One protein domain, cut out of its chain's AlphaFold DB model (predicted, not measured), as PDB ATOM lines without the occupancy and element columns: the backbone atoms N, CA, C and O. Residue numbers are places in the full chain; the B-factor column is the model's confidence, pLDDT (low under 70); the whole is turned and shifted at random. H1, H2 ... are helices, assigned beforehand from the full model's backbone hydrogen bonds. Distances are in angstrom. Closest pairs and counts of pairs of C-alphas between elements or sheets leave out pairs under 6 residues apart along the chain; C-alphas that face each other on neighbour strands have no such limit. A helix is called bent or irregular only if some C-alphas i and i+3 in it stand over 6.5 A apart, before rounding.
ATOM      1  N   GLY A  18      37.028 -58.777 -27.515       62.97
ATOM      2  CA  GLY A  18      36.973 -58.762 -26.052       62.97
ATOM      3  C   GLY A  18      38.089 -57.924 -25.426       62.97
ATOM      4  O   GLY A  18      37.826 -57.174 -24.491       62.97
ATOM      5  N   GLN A  19      39.308 -57.989 -25.971       63.88
ATOM      6  CA  GLN A  19      40.424 -57.130 -25.557       63.88
ATOM      7  C   GLN A  19      40.155 -55.655 -25.876       63.88
ATOM      8  O   GLN A  19      40.365 -54.805 -25.016       63.88
ATOM      9  N   ASP A  20      39.605 -55.343 -27.053       69.88
ATOM     10  CA  ASP A  20      39.222 -53.972 -27.411       69.88
ATOM     11  C   ASP A  20      38.075 -53.441 -26.536       69.88
ATOM     12  O   ASP A  20      38.067 -52.268 -26.157       69.88
ATOM     13  N   MET A  21      37.100 -54.287 -26.179       70.00
ATOM     14  CA  MET A  21      36.041 -53.915 -25.235       70.00
ATOM     15  C   MET A  21      36.578 -53.701 -23.818       70.00
ATOM     16  O   MET A  21      36.192 -52.725 -23.178       70.00
ATOM     17  N   ALA A  22      37.488 -54.554 -23.346       73.31
ATOM     18  CA  ALA A  22      38.120 -54.404 -22.038       73.31
ATOM     19  C   ALA A  22      38.954 -53.115 -21.960       73.31
ATOM     20  O   ALA A  22      38.811 -52.351 -21.009       73.31
ATOM     21  N   LEU A  23      39.740 -52.811 -22.999       76.69
ATOM     22  CA  LEU A  23      40.512 -51.570 -23.089       76.69
ATOM     23  C   LEU A  23      39.608 -50.330 -23.111       76.69
ATOM     24  O   LEU A  23      39.909 -49.341 -22.446       76.69
ATOM     25  N   ARG A  24      38.474 -50.372 -23.824       71.69
ATOM     26  CA  ARG A  24      37.485 -49.279 -23.803       71.69
ATOM     27  C   ARG A  24      36.828 -49.111 -22.436       71.69
ATOM     28  O   ARG A  24      36.643 -47.979 -21.999       71.69
ATOM     29  N   GLN A  25      36.495 -50.207 -21.755       75.00
ATOM     30  CA  GLN A  25      35.935 -50.150 -20.403       75.00
ATOM     31  C   GLN A  25      36.940 -49.564 -19.410       75.00
ATOM     32  O   GLN A  25      36.576 -48.676 -18.646       75.00
ATOM     33  N   GLU A  26      38.204 -49.980 -19.469       79.06
ATOM     34  CA  GLU A  26      39.273 -49.456 -18.614       79.06
ATOM     35  C   GLU A  26      39.559 -47.969 -18.884       79.06
ATOM     36  O   GLU A  26      39.817 -47.181 -17.974       79.06
ATOM     37  N   GLN A  27      39.490 -47.541 -20.145       78.69
ATOM     38  CA  GLN A  27      39.598 -46.124 -20.483       78.69
ATOM     39  C   GLN A  27      38.397 -45.322 -19.968       78.69
ATOM     40  O   GLN A  27      38.585 -44.222 -19.445       78.69
ATOM     41  N   ALA A  28      37.183 -45.870 -20.060       77.25
ATOM     42  CA  ALA A  28      35.975 -45.232 -19.547       77.25
ATOM     43  C   ALA A  28      35.984 -45.121 -18.014       77.25
ATOM     44  O   ALA A  28      35.600 -44.080 -17.480       77.25
ATOM     45  N   THR A  29      36.458 -46.141 -17.293       82.50
ATOM     46  CA  THR A  29      36.600 -46.075 -15.829       82.50
ATOM     47  C   THR A  29      37.636 -45.035 -15.424       82.50
ATOM     48  O   THR A  29      37.325 -44.169 -14.612       82.50
ATOM     49  N   ARG A  30      38.808 -45.004 -16.068       83.62
ATOM     50  CA  ARG A  30      39.830 -43.971 -15.815       83.62
ATOM     51  C   ARG A  30      39.340 -42.559 -16.123       83.62
ATOM     52  O   ARG A  30      39.674 -41.619 -15.407       83.62
ATOM     53  N   ALA A  31      38.563 -42.383 -17.191       81.56
ATOM     54  CA  ALA A  31      37.957 -41.093 -17.510       81.56
ATOM     55  C   ALA A  31      36.953 -40.662 -16.428       81.56
ATOM     56  O   ALA A  31      36.958 -39.500 -16.024       81.56
ATOM     57  N   ARG A  32      36.147 -41.600 -15.911       83.50
ATOM     58  CA  ARG A  32      35.219 -41.358 -14.794       83.50
ATOM     59  C   ARG A  32      35.947 -40.999 -13.504       83.50
ATOM     60  O   ARG A  32      35.555 -40.038 -12.858       83.50
ATOM     61  N   GLU A 123      27.430 -37.360  -5.362       71.69
ATOM     62  CA  GLU A 123      27.360 -36.150  -4.523       71.69
ATOM     63  C   GLU A 123      28.037 -34.939  -5.176       71.69
ATOM     64  O   GLU A 123      27.471 -33.845  -5.199       71.69
ATOM     65  N   ALA A 124      29.214 -35.140  -5.773       78.12
ATOM     66  CA  ALA A 124      29.945 -34.045  -6.385       78.12
ATOM     67  C   ALA A 124      29.317 -33.565  -7.702       78.12
ATOM     68  O   ALA A 124      29.109 -32.376  -7.951       78.12
ATOM     69  N   ASP A 125      28.956 -34.523  -8.545       75.81
ATOM     70  CA  ASP A 125      28.264 -34.266  -9.801       75.81
ATOM     71  C   ASP A 125      26.905 -33.584  -9.559       75.81
ATOM     72  O   ASP A 125      26.551 -32.616 -10.232       75.81
ATOM     73  N   GLU A 126      26.184 -34.018  -8.522       80.06
ATOM     74  CA  GLU A 126      24.921 -33.429  -8.091       80.06
ATOM     75  C   GLU A 126      25.108 -32.042  -7.472       80.06
ATOM     76  O   GLU A 126      24.295 -31.163  -7.737       80.06
ATOM     77  N   ALA A 127      26.163 -31.791  -6.697       82.12
ATOM     78  CA  ALA A 127      26.445 -30.457  -6.173       82.12
ATOM     79  C   ALA A 127      26.727 -29.454  -7.303       82.12
ATOM     80  O   ALA A 127      26.212 -28.332  -7.273       82.12
ATOM     81  N   ILE A 128      27.484 -29.865  -8.329       82.19
ATOM     82  CA  ILE A 128      27.732 -29.042  -9.519       82.19
ATOM     83  C   ILE A 128      26.433 -28.819 -10.295       82.19
ATOM     84  O   ILE A 128      26.084 -27.671 -10.577       82.19
ATOM     85  N   ALA A 129      25.676 -29.882 -10.573       80.56
ATOM     86  CA  ALA A 129      24.394 -29.791 -11.268       80.56
ATOM     87  C   ALA A 129      23.385 -28.924 -10.505       80.56
ATOM     88  O   ALA A 129      22.735 -28.067 -11.095       80.56
ATOM     89  N   ARG A 130      23.286 -29.061  -9.180       78.94
ATOM     90  CA  ARG A 130      22.427 -28.220  -8.335       78.94
ATOM     91  C   ARG A 130      22.826 -26.754  -8.433       78.94
ATOM     92  O   ARG A 130      21.945 -25.918  -8.583       78.94
ATOM     93  N   ARG A 131      24.121 -26.426  -8.388       79.12
ATOM     94  CA  ARG A 131      24.588 -25.032  -8.482       79.12
ATOM     95  C   ARG A 131      24.413 -24.433  -9.884       79.12
ATOM     96  O   ARG A 131      24.206 -23.226 -10.004       79.12
ATOM     97  N   LEU A 132      24.452 -25.264 -10.928       81.38
ATOM     98  CA  LEU A 132      24.036 -24.892 -12.285       81.38
ATOM     99  C   LEU A 132      22.529 -24.604 -12.342       81.38
ATOM    100  O   LEU A 132      22.127 -23.560 -12.849       81.38
ATOM    101  N   LEU A 133      21.705 -25.501 -11.796       75.06
ATOM    102  CA  LEU A 133      20.238 -25.421 -11.823       75.06
ATOM    103  C   LEU A 133      19.666 -24.310 -10.937       75.06
ATOM    104  O   LEU A 133      18.577 -23.823 -11.203       75.06
ATOM    105  N   THR A 134      20.376 -23.876  -9.898       69.00
ATOM    106  CA  THR A 134      19.960 -22.733  -9.067       69.00
ATOM    107  C   THR A 134      20.458 -21.390  -9.605       69.00
ATOM    108  O   THR A 134      20.291 -20.371  -8.943       69.00
ATOM    109  N   GLY A 135      21.089 -21.369 -10.787       65.44
ATOM    110  CA  GLY A 135      21.535 -20.145 -11.466       65.44
ATOM    111  C   GLY A 135      22.795 -19.494 -10.884       65.44
ATOM    112  O   GLY A 135      23.344 -18.579 -11.492       65.44
ATOM    113  N   ASN A 136      23.316 -19.982  -9.753       70.50
ATOM    114  CA  ASN A 136      24.444 -19.348  -9.065       70.50
ATOM    115  C   ASN A 136      25.805 -19.642  -9.724       70.50
ATOM    116  O   ASN A 136      26.734 -18.855  -9.594       70.50
ATOM    117  N   LEU A 137      25.956 -20.775 -10.423       76.44
ATOM    118  CA  LEU A 137      27.236 -21.131 -11.054       76.44
ATOM    119  C   LEU A 137      27.466 -20.420 -12.395       76.44
ATOM    120  O   LEU A 137      28.585 -20.035 -12.709       76.44
ATOM    121  N   LEU A 138      26.406 -20.238 -13.186       75.69
ATOM    122  CA  LEU A 138      26.496 -19.668 -14.539       75.69
ATOM    123  C   LEU A 138      26.515 -18.137 -14.546       75.69
ATOM    124  O   LEU A 138      26.888 -17.541 -15.551       75.69
ATOM    125  N   GLY A 139      26.137 -17.509 -13.431       72.50
ATOM    126  CA  GLY A 139      26.297 -16.072 -13.217       72.50
ATOM    127  C   GLY A 139      27.724 -15.658 -12.841       72.50
ATOM    128  O   GLY A 139      28.023 -14.467 -12.878       72.50
ATOM    129  N   ASP A 140      28.604 -16.610 -12.505       78.94
ATOM    130  CA  ASP A 140      29.978 -16.339 -12.075       78.94
ATOM    131  C   ASP A 140      31.001 -16.795 -13.146       78.94
ATOM    132  O   ASP A 140      31.359 -17.978 -13.226       78.94
ATOM    133  N   PRO A 141      31.492 -15.874 -14.003       76.62
ATOM    134  CA  PRO A 141      32.473 -16.206 -15.037       76.62
ATOM    135  C   PRO A 141      33.823 -16.661 -14.462       76.62
ATOM    136  O   PRO A 141      34.556 -17.398 -15.132       76.62
ATOM    137  N   GLU A 142      34.169 -16.256 -13.236       81.31
ATOM    138  CA  GLU A 142      35.409 -16.675 -12.578       81.31
ATOM    139  C   GLU A 142      35.322 -18.142 -12.158       81.31
ATOM    140  O   GLU A 142      36.264 -18.902 -12.385       81.31
ATOM    141  N   GLU A 143      34.179 -18.568 -11.616       83.06
ATOM    142  CA  GLU A 143      33.935 -19.968 -11.245       83.06
ATOM    143  C   GLU A 143      33.931 -20.885 -12.470       83.06
ATOM    144  O   GLU A 143      34.575 -21.936 -12.459       83.06
ATOM    145  N   MET A 144      33.320 -20.461 -13.578       83.25
ATOM    146  CA  MET A 144      33.377 -21.213 -14.840       83.25
ATOM    147  C   MET A 144      34.811 -21.328 -15.377       83.25
ATOM    148  O   MET A 144      35.233 -22.395 -15.834       83.25
ATOM    149  N   THR A 145      35.600 -20.254 -15.269       85.38
ATOM    150  CA  THR A 145      37.021 -20.257 -15.650       85.38
ATOM    151  C   THR A 145      37.843 -21.175 -14.743       85.38
ATOM    152  O   THR A 145      38.695 -21.929 -15.225       85.38
ATOM    153  N   ARG A 146      37.561 -21.175 -13.435       86.69
ATOM    154  CA  ARG A 146      38.188 -22.067 -12.451       86.69
ATOM    155  C   ARG A 146      37.881 -23.529 -12.764       86.69
ATOM    156  O   ARG A 146      38.812 -24.332 -12.835       86.69
ATOM    157  N   MET A 147      36.618 -23.870 -13.014       87.06
ATOM    158  CA  MET A 147      36.212 -25.224 -13.413       87.06
ATOM    159  C   MET A 147      36.921 -25.663 -14.695       87.06
ATOM    160  O   MET A 147      37.484 -26.755 -14.741       87.06
ATOM    161  N   ALA A 148      36.976 -24.801 -15.716       86.94
ATOM    162  CA  ALA A 148      37.705 -25.085 -16.951       86.94
ATOM    163  C   ALA A 148      39.199 -25.361 -16.697       86.94
ATOM    164  O   ALA A 148      39.782 -26.256 -17.317       86.94
ATOM    165  N   GLY A 149      39.818 -24.621 -15.772       88.25
ATOM    166  CA  GLY A 149      41.192 -24.850 -15.322       88.25
ATOM    167  C   GLY A 149      41.378 -26.205 -14.638       88.25
ATOM    168  O   GLY A 149      42.318 -26.933 -14.965       88.25
ATOM    169  N   ILE A 150      40.458 -26.586 -13.749       90.56
ATOM    170  CA  ILE A 150      40.496 -27.876 -13.045       90.56
ATOM    171  C   ILE A 150      40.286 -29.031 -14.033       90.56
ATOM    172  O   ILE A 150      41.086 -29.964 -14.066       90.56
ATOM    173  N   TYR A 151      39.307 -28.956 -14.935       89.88
ATOM    174  CA  TYR A 151      39.132 -29.991 -15.961       89.88
ATOM    175  C   TYR A 151      40.342 -30.115 -16.886       89.88
ATOM    176  O   TYR A 151      40.721 -31.224 -17.263       89.88
ATOM    177  N   ARG A 152      41.007 -29.001 -17.217       89.69
ATOM    178  CA  ARG A 152      42.264 -29.030 -17.974       89.69
ATOM    179  C   ARG A 152      43.373 -29.750 -17.207       89.69
ATOM    180  O   ARG A 152      44.061 -30.573 -17.803       89.69
ATOM    181  N   LYS A 153      43.519 -29.482 -15.907       91.38
ATOM    182  CA  LYS A 153      44.493 -30.148 -15.024       91.38
ATOM    183  C   LYS A 153      44.307 -31.671 -15.006       91.38
ATOM    184  O   LYS A 153      45.291 -32.399 -15.001       91.38
ATOM    185  N   HIS A 154      43.062 -32.143 -15.071       89.00
ATOM    186  CA  HIS A 154      42.721 -33.572 -15.104       89.00
ATOM    187  C   HIS A 154      42.674 -34.181 -16.520       89.00
ATOM    188  O   HIS A 154      42.307 -35.344 -16.684       89.00
ATOM    189  N   GLY A 155      43.060 -33.427 -17.558       86.94
ATOM    190  CA  GLY A 155      43.091 -33.906 -18.946       86.94
ATOM    191  C   GLY A 155      41.711 -34.080 -19.592       86.94
ATOM    192  O   GLY A 155      41.579 -34.805 -20.574       86.94
ATOM    193  N   LEU A 156      40.681 -33.425 -19.052       88.25
ATOM    194  CA  LEU A 156      39.279 -33.537 -19.478       88.25
ATOM    195  C   LEU A 156      38.807 -32.360 -20.339       88.25
ATOM    196  O   LEU A 156      37.632 -32.290 -20.683       88.25
ATOM    197  N   SER A 157      39.692 -31.431 -20.704       84.31
ATOM    198  CA  SER A 157      39.330 -30.228 -21.466       84.31
ATOM    199  C   SER A 157      38.590 -30.546 -22.767       84.31
ATOM    200  O   SER A 157      37.551 -29.955 -23.030       84.31
ATOM    201  N   ALA A 158      39.066 -31.518 -23.551       84.44
ATOM    202  CA  ALA A 158      38.437 -31.882 -24.822       84.44
ATOM    203  C   ALA A 158      36.974 -32.332 -24.659       84.44
ATOM    204  O   ALA A 158      36.139 -32.012 -25.500       84.44
ATOM    205  N   ALA A 159      36.662 -33.030 -23.563       82.38
ATOM    206  CA  ALA A 159      35.316 -33.516 -23.280       82.38
ATOM    207  C   ALA A 159      34.446 -32.455 -22.579       82.38
ATOM    208  O   ALA A 159      33.265 -32.316 -22.885       82.38
ATOM    209  N   MET A 160      35.032 -31.669 -21.672       85.31
ATOM    210  CA  MET A 160      34.299 -30.720 -20.828       85.31
ATOM    211  C   MET A 160      34.132 -29.331 -21.445       85.31
ATOM    212  O   MET A 160      33.212 -28.614 -21.067       85.31
ATOM    213  N   THR A 161      34.971 -28.917 -22.398       86.31
ATOM    214  CA  THR A 161      34.840 -27.602 -23.051       86.31
ATOM    215  C   THR A 161      33.516 -27.437 -23.812       86.31
ATOM    216  O   THR A 161      32.865 -26.411 -23.608       86.31
ATOM    217  N   PRO A 162      33.060 -28.400 -24.643       87.00
ATOM    218  CA  PRO A 162      31.748 -28.310 -25.286       87.00
ATOM    219  C   PRO A 162      30.607 -28.215 -24.268       87.00
ATOM    220  O   PRO A 162      29.738 -27.358 -24.404       87.00
ATOM    221  N   TRP A 163      30.666 -29.032 -23.213       86.88
ATOM    222  CA  TRP A 163      29.671 -29.034 -22.141       86.88
ATOM    223  C   TRP A 163      29.629 -27.700 -21.381       86.88
ATOM    224  O   TRP A 163      28.552 -27.147 -21.177       86.88
ATOM    225  N   LEU A 164      30.785 -27.120 -21.035       85.25
ATOM    226  CA  LEU A 164      30.868 -25.806 -20.384       85.25
ATOM    227  C   LEU A 164      30.273 -24.695 -21.258       85.25
ATOM    228  O   LEU A 164      29.569 -23.825 -20.749       85.25
ATOM    229  N   ASN A 165      30.530 -24.727 -22.568       85.81
ATOM    230  CA  ASN A 165      29.979 -23.753 -23.508       85.81
ATOM    231  C   ASN A 165      28.453 -23.894 -23.653       85.81
ATOM    232  O   ASN A 165      27.753 -22.881 -23.690       85.81
ATOM    233  N   GLU A 166      27.932 -25.125 -23.711       84.75
ATOM    234  CA  GLU A 166      26.487 -25.396 -23.745       84.75
ATOM    235  C   GLU A 166      25.813 -24.936 -22.448       84.75
ATOM    236  O   GLU A 166      24.817 -24.214 -22.495       84.75
ATOM    237  N   ALA A 167      26.400 -25.268 -21.293       83.50
ATOM    238  CA  ALA A 167      25.920 -24.828 -19.988       83.50
ATOM    239  C   ALA A 167      25.905 -23.294 -19.883       83.50
ATOM    240  O   ALA A 167      24.907 -22.717 -19.458       83.50
ATOM    241  N   TRP A 168      26.958 -22.615 -20.349       83.25
ATOM    242  CA  TRP A 168      27.022 -21.153 -20.398       83.25
ATOM    243  C   TRP A 168      25.941 -20.540 -21.296       83.25
ATOM    244  O   TRP A 168      25.258 -19.593 -20.901       83.25
ATOM    245  N   GLY A 169      25.744 -21.091 -22.497       83.31
ATOM    246  CA  GLY A 169      24.686 -20.659 -23.413       83.31
ATOM    247  C   GLY A 169      23.288 -20.840 -22.818       83.31
ATOM    248  O   GLY A 169      22.460 -19.935 -22.896       83.31
ATOM    249  N   ALA A 170      23.045 -21.974 -22.161       83.88
ATOM    250  CA  ALA A 170      21.792 -22.249 -21.464       83.88
ATOM    251  C   ALA A 170      21.570 -21.316 -20.263       83.88
ATOM    252  O   ALA A 170      20.439 -20.891 -20.024       83.88
ATOM    253  N   GLY A 171      22.637 -20.961 -19.541       81.62
ATOM    254  CA  GLY A 171      22.610 -20.002 -18.436       81.62
ATOM    255  C   GLY A 171      22.149 -18.615 -18.865       81.62
ATOM    256  O   GLY A 171      21.279 -18.043 -18.221       81.62
ATOM    257  N   LYS A 172      22.639 -18.115 -20.006       82.56
ATOM    258  CA  LYS A 172      22.172 -16.837 -20.583       82.56
ATOM    259  C   LYS A 172      20.677 -16.827 -20.897       82.56
ATOM    260  O   LYS A 172      20.051 -15.777 -20.857       82.56
ATOM    261  N   MET A 173      20.121 -17.992 -21.217       83.81
ATOM    262  CA  MET A 173      18.694 -18.169 -21.474       83.81
ATOM    263  C   MET A 173      17.901 -18.539 -20.211       83.81
ATOM    264  O   MET A 173      16.725 -18.884 -20.317       83.81
ATOM    265  N   HIS A 174      18.524 -18.513 -19.026       83.75
ATOM    266  CA  HIS A 174      17.916 -18.902 -17.748       83.75
ATOM    267  C   HIS A 174      17.245 -20.295 -17.773       83.75
ATOM    268  O   HIS A 174      16.356 -20.589 -16.976       83.75
ATOM    269  N   ILE A 175      17.681 -21.189 -18.672       84.75
ATOM    270  CA  ILE A 175      17.111 -22.540 -18.817       84.75
ATOM    271  C   ILE A 175      17.357 -23.387 -17.558       84.75
ATOM    272  O   ILE A 175      16.406 -24.021 -17.097       84.75
ATOM    273  N   PRO A 176      18.573 -23.418 -16.973       83.06
ATOM    274  CA  PRO A 176      18.833 -24.209 -15.771       83.06
ATOM    275  C   PRO A 176      18.024 -23.724 -14.566       83.06
ATOM    276  O   PRO A 176      17.475 -24.544 -13.840       83.06
ATOM    277  N   GLU A 177      17.894 -22.404 -14.408       82.00
ATOM    278  CA  GLU A 177      17.099 -21.775 -13.349       82.00
ATOM    279  C   GLU A 177      15.614 -22.113 -13.490       82.00
ATOM    280  O   GLU A 177      14.983 -22.598 -12.548       82.00
ATOM    281  N   ALA A 178      15.065 -21.947 -14.697       84.75
ATOM    282  CA  ALA A 178      13.695 -22.332 -14.985       84.75
ATOM    283  C   ALA A 178      13.458 -23.825 -14.733       84.75
ATOM    284  O   ALA A 178      12.440 -24.205 -14.162       84.75
ATOM    285  N   LEU A 179      14.409 -24.678 -15.112       83.56
ATOM    286  CA  LEU A 179      14.345 -26.111 -14.856       83.56
ATOM    287  C   LEU A 179      14.329 -26.424 -13.353       83.56
ATOM    288  O   LEU A 179      13.509 -27.233 -12.919       83.56
ATOM    289  N   GLY A 180      15.166 -25.759 -12.552       79.06
ATOM    290  CA  GLY A 180      15.143 -25.864 -11.092       79.06
ATOM    291  C   GLY A 180      13.783 -25.480 -10.500       79.06
ATOM    292  O   GLY A 180      13.236 -26.215  -9.676       79.06
ATOM    293  N   MET A 181      13.186 -24.388 -10.983       83.25
ATOM    294  CA  MET A 181      11.853 -23.938 -10.563       83.25
ATOM    295  C   MET A 181      10.755 -24.940 -10.945       83.25
ATOM    296  O   MET A 181       9.905 -25.261 -10.118       83.25
ATOM    297  N   LEU A 182      10.794 -25.515 -12.150       84.31
ATOM    298  CA  LEU A 182       9.823 -26.537 -12.561       84.31
ATOM    299  C   LEU A 182       9.934 -27.817 -11.731       84.31
ATOM    300  O   LEU A 182       8.916 -28.413 -11.375       84.31
ATOM    301  N   LEU A 183      11.156 -28.229 -11.382       79.62
ATOM    302  CA  LEU A 183      11.382 -29.354 -10.471       79.62
ATOM    303  C   LEU A 183      10.834 -29.056  -9.065       79.62
ATOM    304  O   LEU A 183      10.292 -29.954  -8.426       79.62
ATOM    305  N   ALA A 184      10.880 -27.795  -8.629       80.75
ATOM    306  CA  ALA A 184      10.232 -27.310  -7.410       80.75
ATOM    307  C   ALA A 184       8.712 -27.071  -7.556       80.75
ATOM    308  O   ALA A 184       8.080 -26.571  -6.628       80.75
ATOM    309  N   ARG A 185       8.114 -27.437  -8.703       81.19
ATOM    310  CA  ARG A 185       6.703 -27.200  -9.070       81.19
ATOM    311  C   ARG A 185       6.310 -25.717  -9.176       81.19
ATOM    312  O   ARG A 185       5.122 -25.408  -9.260       81.19
ATOM    313  N   ASP A 186       7.274 -24.805  -9.270       83.12
ATOM    314  CA  ASP A 186       7.037 -23.385  -9.537       83.12
ATOM    315  C   ASP A 186       7.029 -23.090 -11.045       83.12
ATOM    316  O   ASP A 186       7.990 -22.606 -11.649       83.12
ATOM    317  N   ALA A 187       5.891 -23.377 -11.674       84.50
ATOM    318  CA  ALA A 187       5.682 -23.127 -13.098       84.50
ATOM    319  C   ALA A 187       5.672 -21.633 -13.470       84.50
ATOM    320  O   ALA A 187       6.019 -21.256 -14.595       84.50
ATOM    321  N   LYS A 188       5.258 -20.768 -12.535       85.50
ATOM    322  CA  LYS A 188       5.147 -19.322 -12.763       85.50
ATOM    323  C   LYS A 188       6.524 -18.669 -12.722       85.50
ATOM    324  O   LYS A 188       6.835 -17.888 -13.622       85.50
ATOM    325  N   GLY A 189       7.336 -19.018 -11.723       84.12
ATOM    326  CA  GLY A 189       8.739 -18.623 -11.638       84.12
ATOM    327  C   GLY A 189       9.510 -19.089 -12.866       84.12
ATOM    328  O   GLY A 189      10.135 -18.274 -13.540       84.12
ATOM    329  N   ALA A 190       9.351 -20.358 -13.252       85.12
ATOM    330  CA  ALA A 190      10.028 -20.909 -14.423       85.12
ATOM    331  C   ALA A 190       9.714 -20.150 -15.720       85.12
ATOM    332  O   ALA A 190      10.610 -19.868 -16.514       85.12
ATOM    333  N   ARG A 191       8.449 -19.771 -15.935       84.25
ATOM    334  CA  ARG A 191       8.063 -18.944 -17.087       84.25
ATOM    335  C   ARG A 191       8.713 -17.561 -17.042       84.25
ATOM    336  O   ARG A 191       9.109 -17.054 -18.089       84.25
ATOM    337  N   ALA A 192       8.795 -16.940 -15.866       85.88
ATOM    338  CA  ALA A 192       9.438 -15.639 -15.708       85.88
ATOM    339  C   ALA A 192      10.947 -15.715 -15.991       85.88
ATOM    340  O   ALA A 192      11.456 -14.868 -16.723       85.88
ATOM    341  N   ALA A 193      11.622 -16.757 -15.497       84.75
ATOM    342  CA  ALA A 193      13.032 -17.026 -15.775       84.75
ATOM    343  C   ALA A 193      13.277 -17.227 -17.281       84.75
ATOM    344  O   ALA A 193      14.081 -16.513 -17.873       84.75
ATOM    345  N   LEU A 194      12.502 -18.097 -17.943       85.88
ATOM    346  CA  LEU A 194      12.600 -18.296 -19.397       85.88
ATOM    347  C   LEU A 194      12.364 -16.998 -20.175       85.88
ATOM    348  O   LEU A 194      13.116 -16.694 -21.099       85.88
ATOM    349  N   LYS A 195      11.376 -16.191 -19.765       86.19
ATOM    350  CA  LYS A 195      11.108 -14.891 -20.389       86.19
ATOM    351  C   LYS A 195      12.279 -13.921 -20.223       86.19
ATOM    352  O   LYS A 195      12.614 -13.227 -21.178       86.19
ATOM    353  N   ALA A 196      12.910 -13.879 -19.049       83.69
ATOM    354  CA  ALA A 196      14.113 -13.075 -18.816       83.69
ATOM    355  C   ALA A 196      15.280 -13.517 -19.718       83.69
ATOM    356  O   ALA A 196      16.029 -12.679 -20.210       83.69
ATOM    357  N   GLY A 197      15.368 -14.817 -20.011       79.62
ATOM    358  CA  GLY A 197      16.306 -15.404 -20.968       79.62
ATOM    359  C   GLY A 197      15.932 -15.269 -22.450       79.62
ATOM    360  O   GLY A 197      16.612 -15.849 -23.294       79.62
ATOM    361  N   GLY A 198      14.860 -14.542 -22.784       82.88
ATOM    362  CA  GLY A 198      14.398 -14.346 -24.164       82.88
ATOM    363  C   GLY A 198      13.550 -15.488 -24.736       82.88
ATOM    364  O   GLY A 198      13.241 -15.479 -25.926       82.88
ATOM    365  N   ILE A 199      13.149 -16.464 -23.916       84.00
ATOM    366  CA  ILE A 199      12.250 -17.558 -24.299       84.00
ATOM    367  C   ILE A 199      10.826 -17.193 -23.878       84.00
ATOM    368  O   ILE A 199      10.436 -17.310 -22.713       84.00
ATOM    369  N   GLU A 200      10.016 -16.767 -24.842       84.81
ATOM    370  CA  GLU A 200       8.621 -16.423 -24.584       84.81
ATOM    371  C   GLU A 200       7.709 -17.651 -24.650       84.81
ATOM    372  O   GLU A 200       7.519 -18.276 -25.696       84.81
ATOM    373  N   ARG A 232      13.680 -34.520 -16.216       78.69
ATOM    374  CA  ARG A 232      14.774 -35.349 -15.691       78.69
ATOM    375  C   ARG A 232      15.826 -35.592 -16.757       78.69
ATOM    376  O   ARG A 232      17.016 -35.509 -16.463       78.69
ATOM    377  N   GLN A 233      15.409 -35.878 -17.986       81.50
ATOM    378  CA  GLN A 233      16.342 -36.014 -19.103       81.50
ATOM    379  C   GLN A 233      17.022 -34.691 -19.437       81.50
ATOM    380  O   GLN A 233      18.228 -34.673 -19.676       81.50
ATOM    381  N   LEU A 234      16.281 -33.580 -19.401       81.12
ATOM    382  CA  LEU A 234      16.867 -32.262 -19.608       81.12
ATOM    383  C   LEU A 234      17.869 -31.924 -18.498       81.12
ATOM    384  O   LEU A 234      18.976 -31.489 -18.801       81.12
ATOM    385  N   ALA A 235      17.528 -32.199 -17.235       77.50
ATOM    386  CA  ALA A 235      18.417 -31.982 -16.098       77.50
ATOM    387  C   ALA A 235      19.705 -32.780 -16.251       77.50
ATOM    388  O   ALA A 235      20.772 -32.204 -16.082       77.50
ATOM    389  N   ARG A 236      19.618 -34.059 -16.652       81.12
ATOM    390  CA  ARG A 236      20.777 -34.945 -16.869       81.12
ATOM    391  C   ARG A 236      21.838 -34.357 -17.800       81.12
ATOM    392  O   ARG A 236      23.011 -34.615 -17.577       81.12
ATOM    393  N   ARG A 237      21.470 -33.531 -18.785       79.25
ATOM    394  CA  ARG A 237      22.439 -32.877 -19.690       79.25
ATOM    395  C   ARG A 237      23.315 -31.840 -18.984       79.25
ATOM    396  O   ARG A 237      24.436 -31.587 -19.407       79.25
ATOM    397  N   PHE A 238      22.829 -31.276 -17.882       78.81
ATOM    398  CA  PHE A 238      23.587 -30.345 -17.049       78.81
ATOM    399  C   PHE A 238      24.481 -31.044 -16.021       78.81
ATOM    400  O   PHE A 238      25.137 -30.365 -15.241       78.81
ATOM    401  N   PHE A 239      24.542 -32.378 -16.008       81.19
ATOM    402  CA  PHE A 239      25.475 -33.108 -15.155       81.19
ATOM    403  C   PHE A 239      26.788 -33.317 -15.914       81.19
ATOM    404  O   PHE A 239      26.747 -33.837 -17.035       81.19
ATOM    405  N   PRO A 240      27.947 -32.964 -15.332       76.19
ATOM    406  CA  PRO A 240      29.253 -33.280 -15.904       76.19
ATOM    407  C   PRO A 240      29.383 -34.753 -16.301       76.19
ATOM    408  O   PRO A 240      29.909 -35.060 -17.360       76.19
ATOM    409  N   SER A 241      28.854 -35.686 -15.509       77.00
ATOM    410  CA  SER A 241      28.922 -37.121 -15.823       77.00
ATOM    411  C   SER A 241      28.217 -37.533 -17.125       77.00
ATOM    412  O   SER A 241      28.541 -38.585 -17.684       77.00
ATOM    413  N   SER A 242      27.305 -36.709 -17.655       74.31
ATOM    414  CA  SER A 242      26.568 -37.005 -18.891       74.31
ATOM    415  C   SER A 242      27.466 -37.131 -20.122       74.31
ATOM    416  O   SER A 242      27.161 -37.924 -21.011       74.31
ATOM    417  N   ILE A 243      28.617 -36.448 -20.141       70.12
ATOM    418  CA  ILE A 243      29.596 -36.546 -21.236       70.12
ATOM    419  C   ILE A 243      30.284 -37.917 -21.320       70.12
ATOM    420  O   ILE A 243      30.881 -38.234 -22.344       70.12
ATOM    421  N   LEU A 244      30.213 -38.735 -20.263       64.44
ATOM    422  CA  LEU A 244      30.813 -40.078 -20.196       64.44
ATOM    423  C   LEU A 244      29.778 -41.210 -20.330       64.44
ATOM    424  O   LEU A 244      30.109 -42.383 -20.129       64.44
ATOM    425  N   LEU A 245      28.517 -40.857 -20.591       57.44
ATOM    426  CA  LEU A 245      27.385 -41.773 -20.778       57.44
ATOM    427  C   LEU A 245      26.844 -41.762 -22.220       57.44
ATOM    428  O   LEU A 245      25.912 -42.515 -22.501       57.44
ATOM    429  N   GLY A 246      27.407 -40.914 -23.090       42.97
ATOM    430  CA  GLY A 246      27.085 -40.813 -24.517       42.97
ATOM    431  C   GLY A 246      27.882 -41.769 -25.392       42.97
ATOM    432  O   GLY A 246      29.059 -42.036 -25.057       42.97
TER     433      GLY A 246
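Overview. This is residues 18 to 32, 123 to 200 and 232 to 246 of the 246 residues of an uncharacterized protein of Nitrosovibrio sp. Nv17 (UniProt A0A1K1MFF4). Two helical hairpins make most of an elongated body: the longer H3 and H4 lie side by side, and the smaller H5 and H6 sit at one end. H2 packs on H5 and on short H8, while H1 runs out at the other end, where its residues 18 to 27 stick out. The 108 printed residues include eight named helices, H1 to H8 in chain order, and no named strand; the class is all helix. The whole is only just loose, close to compact, with a radius of gyration of the C-alphas of 15.8 A and spans of 53 by 29 by 24 A.

Along the chain. H1, residues 18 to 32, begins at C-alpha 18 (36.973, -58.762, -26.052) and is 20.8 A long. H2 is residues 123 to 133, 14.8 A. H3, residues 141 to 153, is 18.4 A, and H4, residues 157 to 172, 21.8 A. H4 is irregular, only just: C-alphas 159 and 162 are 6.6 A apart. H5 is residues 175 to 183, H6 187 to 196, H7 232 to 237, and H8 240 to 244, ending at C-alpha 244 (30.813, -40.078, -20.196).

Arrangement. H1 touches H8 with residues 28 to 32 alone, closest C-alphas Arg 32 and Leu 244, 7.1 A. H8, the hub, also touches H2 (Asp 125 and Pro 240, 6.3 A) and H4 (Ala 159 and Ile 243, 6.8 A). The hairpin H3 and H4 touches at a shallow tilt of 15 degrees, opposite ways, closest C-alphas Tyr 151 and Ser 157, 5.5 A. H2 touches H5, about perpendicular at 74 degrees, closest C-alphas Leu 133 and Pro 176, 4.4 A. The hairpin H5 and H6 touches at 7 degrees, a shallow tilt, closest C-alphas Ala 178 and Ala 190, 4.0 A. H7 touches no helix but is near H2 and H5. Every O i to N i+4 pair is within hydrogen-bond range in H1, H2, H3, H5 and H6; H4 has 10 of 12, H7 1 of 2 and H8 0 of 1, with 2 of 2 O i to N i+3 pairs in H8.

Size, cuts and confidence. The farthest C-alphas, Gln 19 and Lys 188, are 53.3 A apart. Residues 33 to 122 and 201 to 231 are not printed, with gaps of 13.9 A and 21.8 A between C-alphas. Of the links printed whole, none is long. The mean pLDDT of the printed part is 80.4; residues 18 to 20, 134 to 135 and 244 to 246 are under 70.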